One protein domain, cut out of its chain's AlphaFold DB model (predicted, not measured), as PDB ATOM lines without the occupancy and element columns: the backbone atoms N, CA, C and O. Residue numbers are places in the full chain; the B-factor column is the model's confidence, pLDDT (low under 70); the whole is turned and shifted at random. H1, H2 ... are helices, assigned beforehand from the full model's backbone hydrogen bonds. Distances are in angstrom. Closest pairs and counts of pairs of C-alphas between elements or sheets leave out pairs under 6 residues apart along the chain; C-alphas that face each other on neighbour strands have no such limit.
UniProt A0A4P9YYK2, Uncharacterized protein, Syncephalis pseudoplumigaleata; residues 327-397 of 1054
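AT A GLANCE: This is residues 327 to 397 of the 1054 residues of an uncharacterized protein of Syncephalis pseudoplumigaleata (UniProt A0A4P9YYK2). What is the shape? Three short helices, H1, H2 and H3, cluster together; the longest, H4, crosses H2 and runs out to H5, which folds loosely back. What is printed? 71 residues with five named helices, H1 to H5 in order; the class is all helix. How large? Only just compact, close to loose: radius of gyration of the C-alphas 13.0 A, spans 39 by 21 by 20 A.

HOW THE PARTS SIT: What does H4, residues 369 to 384, touch? It touches H2, residues 348 to 357, about perpendicular at 79 degrees; the closest C-alphas, of Ser 348 and Gly 378, are 4.9 A apart. With residues 371 to 375 alone it touches H3, residues 359 to 367, only at the corner; the closest C-alphas, of Val 366 and Arg 372, are 4.4 A apart. With residues 380 to 384 alone it only just touches H5, residues 390 to 397, a helical hairpin with 3 pairs of C-alphas within 8 A, the closest those of Gly 384 and Ala 390 at 5.9 A. And H1, residues 333 to 342? It touches H3; the closest C-alphas, of Arg 337 and Ala 364, are 4.9 A apart. Are the backbones complete? Every O i to N i+4 pair is within hydrogen-bond range in H1, H2, H3, H4 and H5.

IN THESE COORDINATES: Where does H1 begin? C-alpha 333 is at (5.705, 52.688, 58.842). How long is H4? It measures 22.3 A from first to last C-alpha.

THE WHOLE: Is there a cut? The printed part has no cut, and its four links between helices are tight. Where is confidence low? pLDDT is under 70 in residues 327 to 329, 344 to 347 and 380 to 397.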
ATOM      1  N   GLN A 327      -3.810  42.893  62.329       56.19
ATOM      2  CA  GLN A 327      -2.873  43.423  63.334       56.19
ATOM      3  C   GLN A 327      -1.779  44.307  62.702       56.19
ATOM      4  O   GLN A 327      -1.507  45.398  63.190       56.19
ATOM      5  N   LEU A 328      -1.249  43.918  61.535       55.44
ATOM      6  CA  LEU A 328      -0.234  44.697  60.806       55.44
ATOM      7  C   LEU A 328      -0.764  45.980  60.130       55.44
ATOM      8  O   LEU A 328       0.034  46.765  59.628       55.44
ATOM      9  N   ARG A 329      -2.085  46.223  60.080       56.53
ATOM     10  CA  ARG A 329      -2.654  47.422  59.422       56.53
ATOM     11  C   ARG A 329      -2.665  48.680  60.297       56.53
ATOM     12  O   ARG A 329      -2.992  49.741  59.773       56.53
ATOM     13  N   GLY A 330      -2.356  48.562  61.588       76.81
ATOM     14  CA  GLY A 330      -2.284  49.691  62.526       76.81
ATOM     15  C   GLY A 330      -0.863  50.131  62.895       76.81
ATOM     16  O   GLY A 330      -0.712  51.135  63.580       76.81
ATOM     17  N   LEU A 331       0.171  49.396  62.471       83.75
ATOM     18  CA  LEU A 331       1.555  49.704  62.836       83.75
ATOM     19  C   LEU A 331       2.089  50.904  62.030       83.75
ATOM     20  O   LEU A 331       1.904  50.933  60.808       83.75
ATOM     21  N   PRO A 332       2.778  51.872  62.668       89.69
ATOM     22  CA  PRO A 332       3.487  52.935  61.963       89.69
ATOM     23  C   PRO A 332       4.505  52.375  60.965       89.69
ATOM     24  O   PRO A 332       5.107  51.325  61.203       89.69
ATOM     25  N   LEU A 333       4.748  53.107  59.872       80.12
ATOM     26  CA  LEU A 333       5.705  52.688  58.842       80.12
ATOM     27  C   LEU A 333       7.107  52.456  59.427       80.12
ATOM     28  O   LEU A 333       7.771  51.513  59.020       80.12
ATOM     29  N   GLU A 334       7.506  53.247  60.425       87.00
ATOM     30  CA  GLU A 334       8.803  53.125  61.098       87.00
ATOM     31  C   GLU A 334       8.948  51.817  61.890       87.00
ATOM     32  O   GLU A 334       9.988  51.172  61.829       87.00
ATOM     33  N   VAL A 335       7.876  51.349  62.543       87.81
ATOM     34  CA  VAL A 335       7.862  50.042  63.228       87.81
ATOM     35  C   VAL A 335       7.938  48.908  62.204       87.81
ATOM     36  O   VAL A 335       8.646  47.926  62.407       87.81
ATOM     37  N   LEU A 336       7.260  49.048  61.060       89.12
ATOM     38  CA  LEU A 336       7.389  48.097  59.951       89.12
ATOM     39  C   LEU A 336       8.783  48.141  59.299       89.12
ATOM     40  O   LEU A 336       9.224  47.115  58.784       89.12
ATOM     41  N   ARG A 337       9.477  49.287  59.336       85.56
ATOM     42  CA  ARG A 337      10.862  49.451  58.871       85.56
ATOM     43  C   ARG A 337      11.829  48.739  59.817       85.56
ATOM     44  O   ARG A 337      12.561  47.877  59.354       85.56
ATOM     45  N   GLN A 338      11.712  48.963  61.127       87.00
ATOM     46  CA  GLN A 338      12.486  48.264  62.164       87.00
ATOM     47  C   GLN A 338      12.274  46.741  62.147       87.00
ATOM     48  O   GLN A 338      13.231  45.982  62.266       87.00
ATOM     49  N   VAL A 339      11.040  46.262  61.938       84.38
ATOM     50  CA  VAL A 339      10.782  44.819  61.764       84.38
ATOM     51  C   VAL A 339      11.449  44.286  60.491       84.38
ATOM     52  O   VAL A 339      12.000  43.190  60.510       84.38
ATOM     53  N   ALA A 340      11.446  45.047  59.393       83.50
ATOM     54  CA  ALA A 340      12.128  44.647  58.164       83.50
ATOM     55  C   ALA A 340      13.667  44.681  58.298       83.50
ATOM     56  O   ALA A 340      14.336  43.830  57.719       83.50
ATOM     57  N   GLU A 341      14.216  45.614  59.085       82.88
ATOM     58  CA  GLU A 341      15.636  45.694  59.464       82.88
ATOM     59  C   GLU A 341      16.055  44.540  60.390       82.88
ATOM     60  O   GLU A 341      17.138  43.990  60.219       82.88
ATOM     61  N   TYR A 342      15.198  44.105  61.319       83.81
ATOM     62  CA  TYR A 342      15.461  42.922  62.148       83.81
ATOM     63  C   TYR A 342      15.443  41.635  61.304       83.81
ATOM     64  O   TYR A 342      16.383  40.844  61.328       83.81
ATOM     65  N   LEU A 343      14.423  41.474  60.450       79.56
ATOM     66  CA  LEU A 343      14.329  40.387  59.462       79.56
ATOM     67  C   LEU A 343      15.398  40.463  58.351       79.56
ATOM     68  O   LEU A 343      15.412  39.627  57.449       79.56
ATOM     69  N   ALA A 344      16.287  41.457  58.385       63.03
ATOM     70  CA  ALA A 344      17.398  41.588  57.455       63.03
ATOM     71  C   ALA A 344      18.559  40.634  57.771       63.03
ATOM     72  O   ALA A 344      19.348  40.343  56.867       63.03
ATOM     73  N   ALA A 345      18.672  40.185  59.026       66.56
ATOM     74  CA  ALA A 345      19.646  39.180  59.443       66.56
ATOM     75  C   ALA A 345      19.261  37.783  58.918       66.56
ATOM     76  O   ALA A 345      20.082  37.106  58.299       66.56
ATOM     77  N   ASP A 346      17.990  37.398  59.078       62.25
ATOM     78  CA  ASP A 346      17.528  36.020  58.881       62.25
ATOM     79  C   ASP A 346      16.794  35.774  57.552       62.25
ATOM     80  O   ASP A 346      15.572  35.899  57.436       62.25
ATOM     81  N   ALA A 347      17.570  35.283  56.584       68.81
ATOM     82  CA  ALA A 347      17.145  34.546  55.390       68.81
ATOM     83  C   ALA A 347      16.180  35.255  54.401       68.81
ATOM     84  O   ALA A 347      15.026  35.584  54.679       68.81
ATOM     85  N   SER A 348      16.613  35.350  53.139       78.94
ATOM     86  CA  SER A 348      15.858  35.943  52.019       78.94
ATOM     87  C   SER A 348      14.400  35.460  51.816       78.94
ATOM     88  O   SER A 348      13.592  36.261  51.340       78.94
ATOM     89  N   PRO A 349      13.991  34.217  52.152       79.06
ATOM     90  CA  PRO A 349      12.578  33.828  52.113       79.06
ATOM     91  C   PRO A 349      11.702  34.609  53.105       79.06
ATOM     92  O   PRO A 349      10.574  34.979  52.765       79.06
ATOM     93  N   THR A 350      12.216  34.912  54.301       83.38
ATOM     94  CA  THR A 350      11.480  35.569  55.391       83.38
ATOM     95  C   THR A 350      11.104  37.001  55.021       83.38
ATOM     96  O   THR A 350       9.943  37.396  55.148       83.38
ATOM     97  N   ILE A 351      12.052  37.765  54.468       84.88
ATOM     98  CA  ILE A 351      11.800  39.147  54.037       84.88
ATOM     99  C   ILE A 351      10.841  39.215  52.833       84.88
ATOM    100  O   ILE A 351      10.009  40.122  52.750       84.88
ATOM    101  N   VAL A 352      10.860  38.214  51.941       86.62
ATOM    102  CA  VAL A 352       9.877  38.086  50.848       86.62
ATOM    103  C   VAL A 352       8.484  37.732  51.386       86.62
ATOM    104  O   VAL A 352       7.489  38.267  50.891       86.62
ATOM    105  N   ALA A 353       8.378  36.886  52.417       83.50
ATOM    106  CA  ALA A 353       7.109  36.596  53.086       83.50
ATOM    107  C   ALA A 353       6.541  37.836  53.802       83.50
ATOM    108  O   ALA A 353       5.363  38.158  53.627       83.50
ATOM    109  N   PHE A 354       7.382  38.590  54.521       90.56
ATOM    110  CA  PHE A 354       7.015  39.868  55.140       90.56
ATOM    111  C   PHE A 354       6.521  40.885  54.099       90.56
ATOM    112  O   PHE A 354       5.417  41.415  54.225       90.56
ATOM    113  N   ALA A 355       7.272  41.093  53.012       87.38
ATOM    114  CA  ALA A 355       6.885  42.003  51.933       87.38
ATOM    115  C   ALA A 355       5.577  41.585  51.225       87.38
ATOM    116  O   ALA A 355       4.850  42.441  50.720       87.38
ATOM    117  N   ARG A 356       5.232  40.288  51.211       86.56
ATOM    118  CA  ARG A 356       3.942  39.777  50.701       86.56
ATOM    119  C   ARG A 356       2.775  39.953  51.686       86.56
ATOM    120  O   ARG A 356       1.629  39.984  51.243       86.56
ATOM    121  N   ALA A 357       3.026  40.084  52.992       84.00
ATOM    122  CA  ALA A 357       1.979  40.087  54.022       84.00
ATOM    123  C   ALA A 357       1.059  41.323  53.986       84.00
ATOM    124  O   ALA A 357      -0.126  41.224  54.314       84.00
ATOM    125  N   SER A 358       1.567  42.493  53.582       90.31
ATOM    126  CA  SER A 358       0.736  43.671  53.306       90.31
ATOM    127  C   SER A 358       1.440  44.698  52.415       90.31
ATOM    128  O   SER A 358       2.665  44.745  52.344       90.31
ATOM    129  N   ARG A 359       0.665  45.604  51.798       84.56
ATOM    130  CA  ARG A 359       1.215  46.748  51.048       84.56
ATOM    131  C   ARG A 359       2.082  47.669  51.921       84.56
ATOM    132  O   ARG A 359       3.024  48.249  51.400       84.56
ATOM    133  N   ALA A 360       1.793  47.788  53.219       86.69
ATOM    134  CA  ALA A 360       2.603  48.591  54.136       86.69
ATOM    135  C   ALA A 360       3.954  47.915  54.430       86.69
ATOM    136  O   ALA A 360       4.988  48.571  54.358       86.69
ATOM    137  N   CYS A 361       3.957  46.594  54.644       88.19
ATOM    138  CA  CYS A 361       5.176  45.789  54.776       88.19
ATOM    139  C   CYS A 361       6.032  45.848  53.498       88.19
ATOM    140  O   CYS A 361       7.242  46.027  53.585       88.19
ATOM    141  N   TYR A 362       5.406  45.778  52.316       89.06
ATOM    142  CA  TYR A 362       6.090  45.986  51.035       89.06
ATOM    143  C   TYR A 362       6.726  47.379  50.943       89.06
ATOM    144  O   TYR A 362       7.890  47.494  50.582       89.06
ATOM    145  N   THR A 363       5.991  48.443  51.286       87.44
ATOM    146  CA  THR A 363       6.527  49.812  51.262       87.44
ATOM    147  C   THR A 363       7.688  49.995  52.243       87.44
ATOM    148  O   THR A 363       8.680  50.596  51.847       87.44
ATOM    149  N   ALA A 364       7.622  49.431  53.454       88.56
ATOM    150  CA  ALA A 364       8.730  49.466  54.413       88.56
ATOM    151  C   ALA A 364       9.973  48.707  53.902       88.56
ATOM    152  O   ALA A 364      11.071  49.259  53.857       88.56
ATOM    153  N   ALA A 365       9.797  47.469  53.427       88.56
ATOM    154  CA  ALA A 365      10.895  46.647  52.911       88.56
ATOM    155  C   ALA A 365      11.498  47.167  51.588       88.56
ATOM    156  O   ALA A 365      12.583  46.742  51.208       88.56
ATOM    157  N   VAL A 366      10.810  48.070  50.878       87.62
ATOM    158  CA  VAL A 366      11.285  48.698  49.629       87.62
ATOM    159  C   VAL A 366      11.783  50.138  49.842       87.62
ATOM    160  O   VAL A 366      12.443  50.676  48.951       87.62
ATOM    161  N   SER A 367      11.514  50.761  51.000       86.50
ATOM    162  CA  SER A 367      12.056  52.088  51.345       86.50
ATOM    163  C   SER A 367      13.532  52.060  51.746       86.50
ATOM    164  O   SER A 367      14.226  53.048  51.531       86.50
ATOM    165  N   ASP A 368      14.020  50.936  52.276       84.44
ATOM    166  CA  ASP A 368      15.451  50.696  52.481       84.44
ATOM    167  C   ASP A 368      16.075  50.064  51.222       84.44
ATOM    168  O   ASP A 368      15.510  49.138  50.634       84.44
ATOM    169  N   GLY A 369      17.246  50.552  50.802       84.25
ATOM    170  CA  GLY A 369      17.916  50.092  49.582       84.25
ATOM    171  C   GLY A 369      18.427  48.646  49.642       84.25
ATOM    172  O   GLY A 369      18.275  47.903  48.672       84.25
ATOM    173  N   GLY A 370      18.986  48.223  50.778       84.06
ATOM    174  CA  GLY A 370      19.539  46.881  50.969       84.06
ATOM    175  C   GLY A 370      18.472  45.827  51.273       84.06
ATOM    176  O   GLY A 370      18.629  44.660  50.907       84.06
ATOM    177  N   LEU A 371      17.366  46.204  51.921       82.06
ATOM    178  CA  LEU A 371      16.174  45.358  52.049       82.06
ATOM    179  C   LEU A 371      15.485  45.199  50.695       82.06
ATOM    180  O   LEU A 371      15.173  44.074  50.308       82.06
ATOM    181  N   ARG A 372      15.346  46.290  49.927       84.75
ATOM    182  CA  ARG A 372      14.815  46.254  48.560       84.75
ATOM    183  C   ARG A 372      15.604  45.272  47.705       84.75
ATOM    184  O   ARG A 372      15.005  44.370  47.123       84.75
ATOM    185  N   GLU A 373      16.928  45.402  47.653       80.50
ATOM    186  CA  GLU A 373      17.771  44.499  46.867       80.50
ATOM    187  C   GLU A 373      17.613  43.033  47.310       80.50
ATOM    188  O   GLU A 373      17.456  42.154  46.464       80.50
ATOM    189  N   ARG A 374      17.546  42.754  48.620       77.00
ATOM    190  CA  ARG A 374      17.296  41.397  49.144       77.00
ATOM    191  C   ARG A 374      15.897  40.862  48.828       77.00
ATOM    192  O   ARG A 374      15.773  39.675  48.542       77.00
ATOM    193  N   VAL A 375      14.861  41.702  48.787       82.81
ATOM    194  CA  VAL A 375      13.516  41.306  48.323       82.81
ATOM    195  C   VAL A 375      13.530  40.962  46.828       82.81
ATOM    196  O   VAL A 375      12.886  39.989  46.430       82.81
ATOM    197  N   TYR A 376      14.290  41.687  45.999       78.19
ATOM    198  CA  TYR A 376      14.477  41.346  44.581       78.19
ATOM    199  C   TYR A 376      15.313  40.063  44.398       78.19
ATOM    200  O   TYR A 376      14.846  39.139  43.733       78.19
ATOM    201  N   ARG A 377      16.485  39.942  45.041       74.50
ATOM    202  CA  ARG A 377      17.347  38.739  44.996       74.50
ATOM    203  C   ARG A 377      16.644  37.494  45.551       74.50
ATOM    204  O   ARG A 377      16.701  36.433  44.939       74.50
ATOM    205  N   GLY A 378      15.931  37.614  46.672       74.62
ATOM    206  CA  GLY A 378      15.143  36.525  47.254       74.62
ATOM    207  C   GLY A 378      13.999  36.087  46.342       74.62
ATOM    208  O   GLY A 378      13.759  34.894  46.179       74.62
ATOM    209  N   ARG A 379      13.332  37.035  45.673       72.38
ATOM    210  CA  ARG A 379      12.323  36.730  44.651       72.38
ATOM    211  C   ARG A 379      12.934  36.062  43.413       72.38
ATOM    212  O   ARG A 379      12.303  35.158  42.882       72.38
ATOM    213  N   TYR A 380      14.140  36.450  42.996       65.19
ATOM    214  CA  TYR A 380      14.890  35.778  41.927       65.19
ATOM    215  C   TYR A 380      15.211  34.323  42.305       65.19
ATOM    216  O   TYR A 380      14.805  33.406  41.599       65.19
ATOM    217  N   MET A 381      15.836  34.091  43.465       66.00
ATOM    218  CA  MET A 381      16.187  32.745  43.953       66.00
ATOM    219  C   MET A 381      14.965  31.823  44.105       66.00
ATOM    220  O   MET A 381      15.021  30.658  43.723       66.00
ATOM    221  N   LEU A 382      13.836  32.348  44.598       64.31
ATOM    222  CA  LEU A 382      12.581  31.594  44.741       64.31
ATOM    223  C   LEU A 382      11.858  31.302  43.409       64.31
ATOM    224  O   LEU A 382      10.869  30.570  43.418       64.31
ATOM    225  N   HIS A 383      12.317  31.860  42.285       59.91
ATOM    226  CA  HIS A 383      11.793  31.563  40.948       59.91
ATOM    227  C   HIS A 383      12.808  30.837  40.044       59.91
ATOM    228  O   HIS A 383      12.386  30.048  39.207       59.91
ATOM    229  N   GLY A 384      14.119  31.021  40.240       47.84
ATOM    230  CA  GLY A 384      15.168  30.449  39.382       47.84
ATOM    231  C   GLY A 384      15.219  28.916  39.337       47.84
ATOM    232  O   GLY A 384      15.586  28.355  38.310       47.84
ATOM    233  N   ASN A 385      14.785  28.229  40.401       46.06
ATOM    234  CA  ASN A 385      14.735  26.759  40.441       46.06
ATOM    235  C   ASN A 385      13.478  26.157  39.775       46.06
ATOM    236  O   ASN A 385      13.353  24.937  39.703       46.06
ATOM    237  N   ALA A 386      12.537  26.976  39.288       46.44
ATOM    238  CA  ALA A 386      11.399  26.513  38.496       46.44
ATOM    239  C   ALA A 386      11.733  26.658  37.001       46.44
ATOM    240  O   ALA A 386      11.755  27.765  36.470       46.44
ATOM    241  N   GLY A 387      12.017  25.537  36.332       48.62
ATOM    242  CA  GLY A 387      12.618  25.481  34.991       48.62
ATOM    243  C   GLY A 387      11.751  25.944  33.810       48.62
ATOM    244  O   GLY A 387      11.497  25.154  32.908       48.62
ATOM    245  N   ALA A 388      11.335  27.213  33.792       42.12
ATOM    246  CA  ALA A 388      10.925  27.974  32.607       42.12
ATOM    247  C   ALA A 388      10.885  29.481  32.945       42.12
ATOM    248  O   ALA A 388      10.040  29.906  33.730       42.12
ATOM    249  N   GLY A 389      11.772  30.293  32.349       48.06
ATOM    250  CA  GLY A 389      11.704  31.768  32.431       48.06
ATOM    251  C   GLY A 389      12.948  32.518  32.939       48.06
ATOM    252  O   GLY A 389      12.912  33.744  32.996       48.06
ATOM    253  N   ALA A 390      14.050  31.834  33.275       45.34
ATOM    254  CA  ALA A 390      15.248  32.466  33.856       45.34
ATOM    255  C   ALA A 390      15.760  33.695  33.068       45.34
ATOM    256  O   ALA A 390      16.009  34.741  33.667       45.34
ATOM    257  N   GLY A 391      15.829  33.599  31.734       45.94
ATOM    258  CA  GLY A 391      16.384  34.650  30.873       45.94
ATOM    259  C   GLY A 391      15.619  35.980  30.874       45.94
ATOM    260  O   GLY A 391      16.241  37.026  30.713       45.94
ATOM    261  N   GLU A 392      14.300  35.993  31.101       53.50
ATOM    262  CA  GLU A 392      13.556  37.262  31.201       53.50
ATOM    263  C   GLU A 392      13.807  37.964  32.539       53.50
ATOM    264  O   GLU A 392      13.959  39.185  32.582       53.50
ATOM    265  N   VAL A 393      13.903  37.200  33.632       52.28
ATOM    266  CA  VAL A 393      14.185  37.757  34.964       52.28
ATOM    267  C   VAL A 393      15.648  38.205  35.067       52.28
ATOM    268  O   VAL A 393      15.935  39.216  35.706       52.28
ATOM    269  N   GLU A 394      16.563  37.505  34.397       45.62
ATOM    270  CA  GLU A 394      17.953  37.930  34.210       45.62
ATOM    271  C   GLU A 394      18.041  39.201  33.350       45.62
ATOM    272  O   GLU A 394      18.718  40.154  33.739       45.62
ATOM    273  N   ALA A 395      17.287  39.292  32.248       49.38
ATOM    274  CA  ALA A 395      17.212  40.505  31.434       49.38
ATOM    275  C   ALA A 395      16.645  41.708  32.211       49.38
ATOM    276  O   ALA A 395      17.165  42.814  32.073       49.38
ATOM    277  N   ASP A 396      15.624  41.524  33.054       57.88
ATOM    278  CA  ASP A 396      15.089  42.594  33.910       57.88
ATOM    279  C   ASP A 396      16.018  42.960  35.078       57.88
ATOM    280  O   ASP A 396      16.104  44.139  35.436       57.88
ATOM    281  N   PHE A 397      16.780  42.006  35.624       54.66
ATOM    282  CA  PHE A 397      17.859  42.304  36.570       54.66
ATOM    283  C   PHE A 397      18.970  43.126  35.901       54.66
ATOM    284  O   PHE A 397      19.357  44.167  36.430       54.66
TER     285      PHE A 397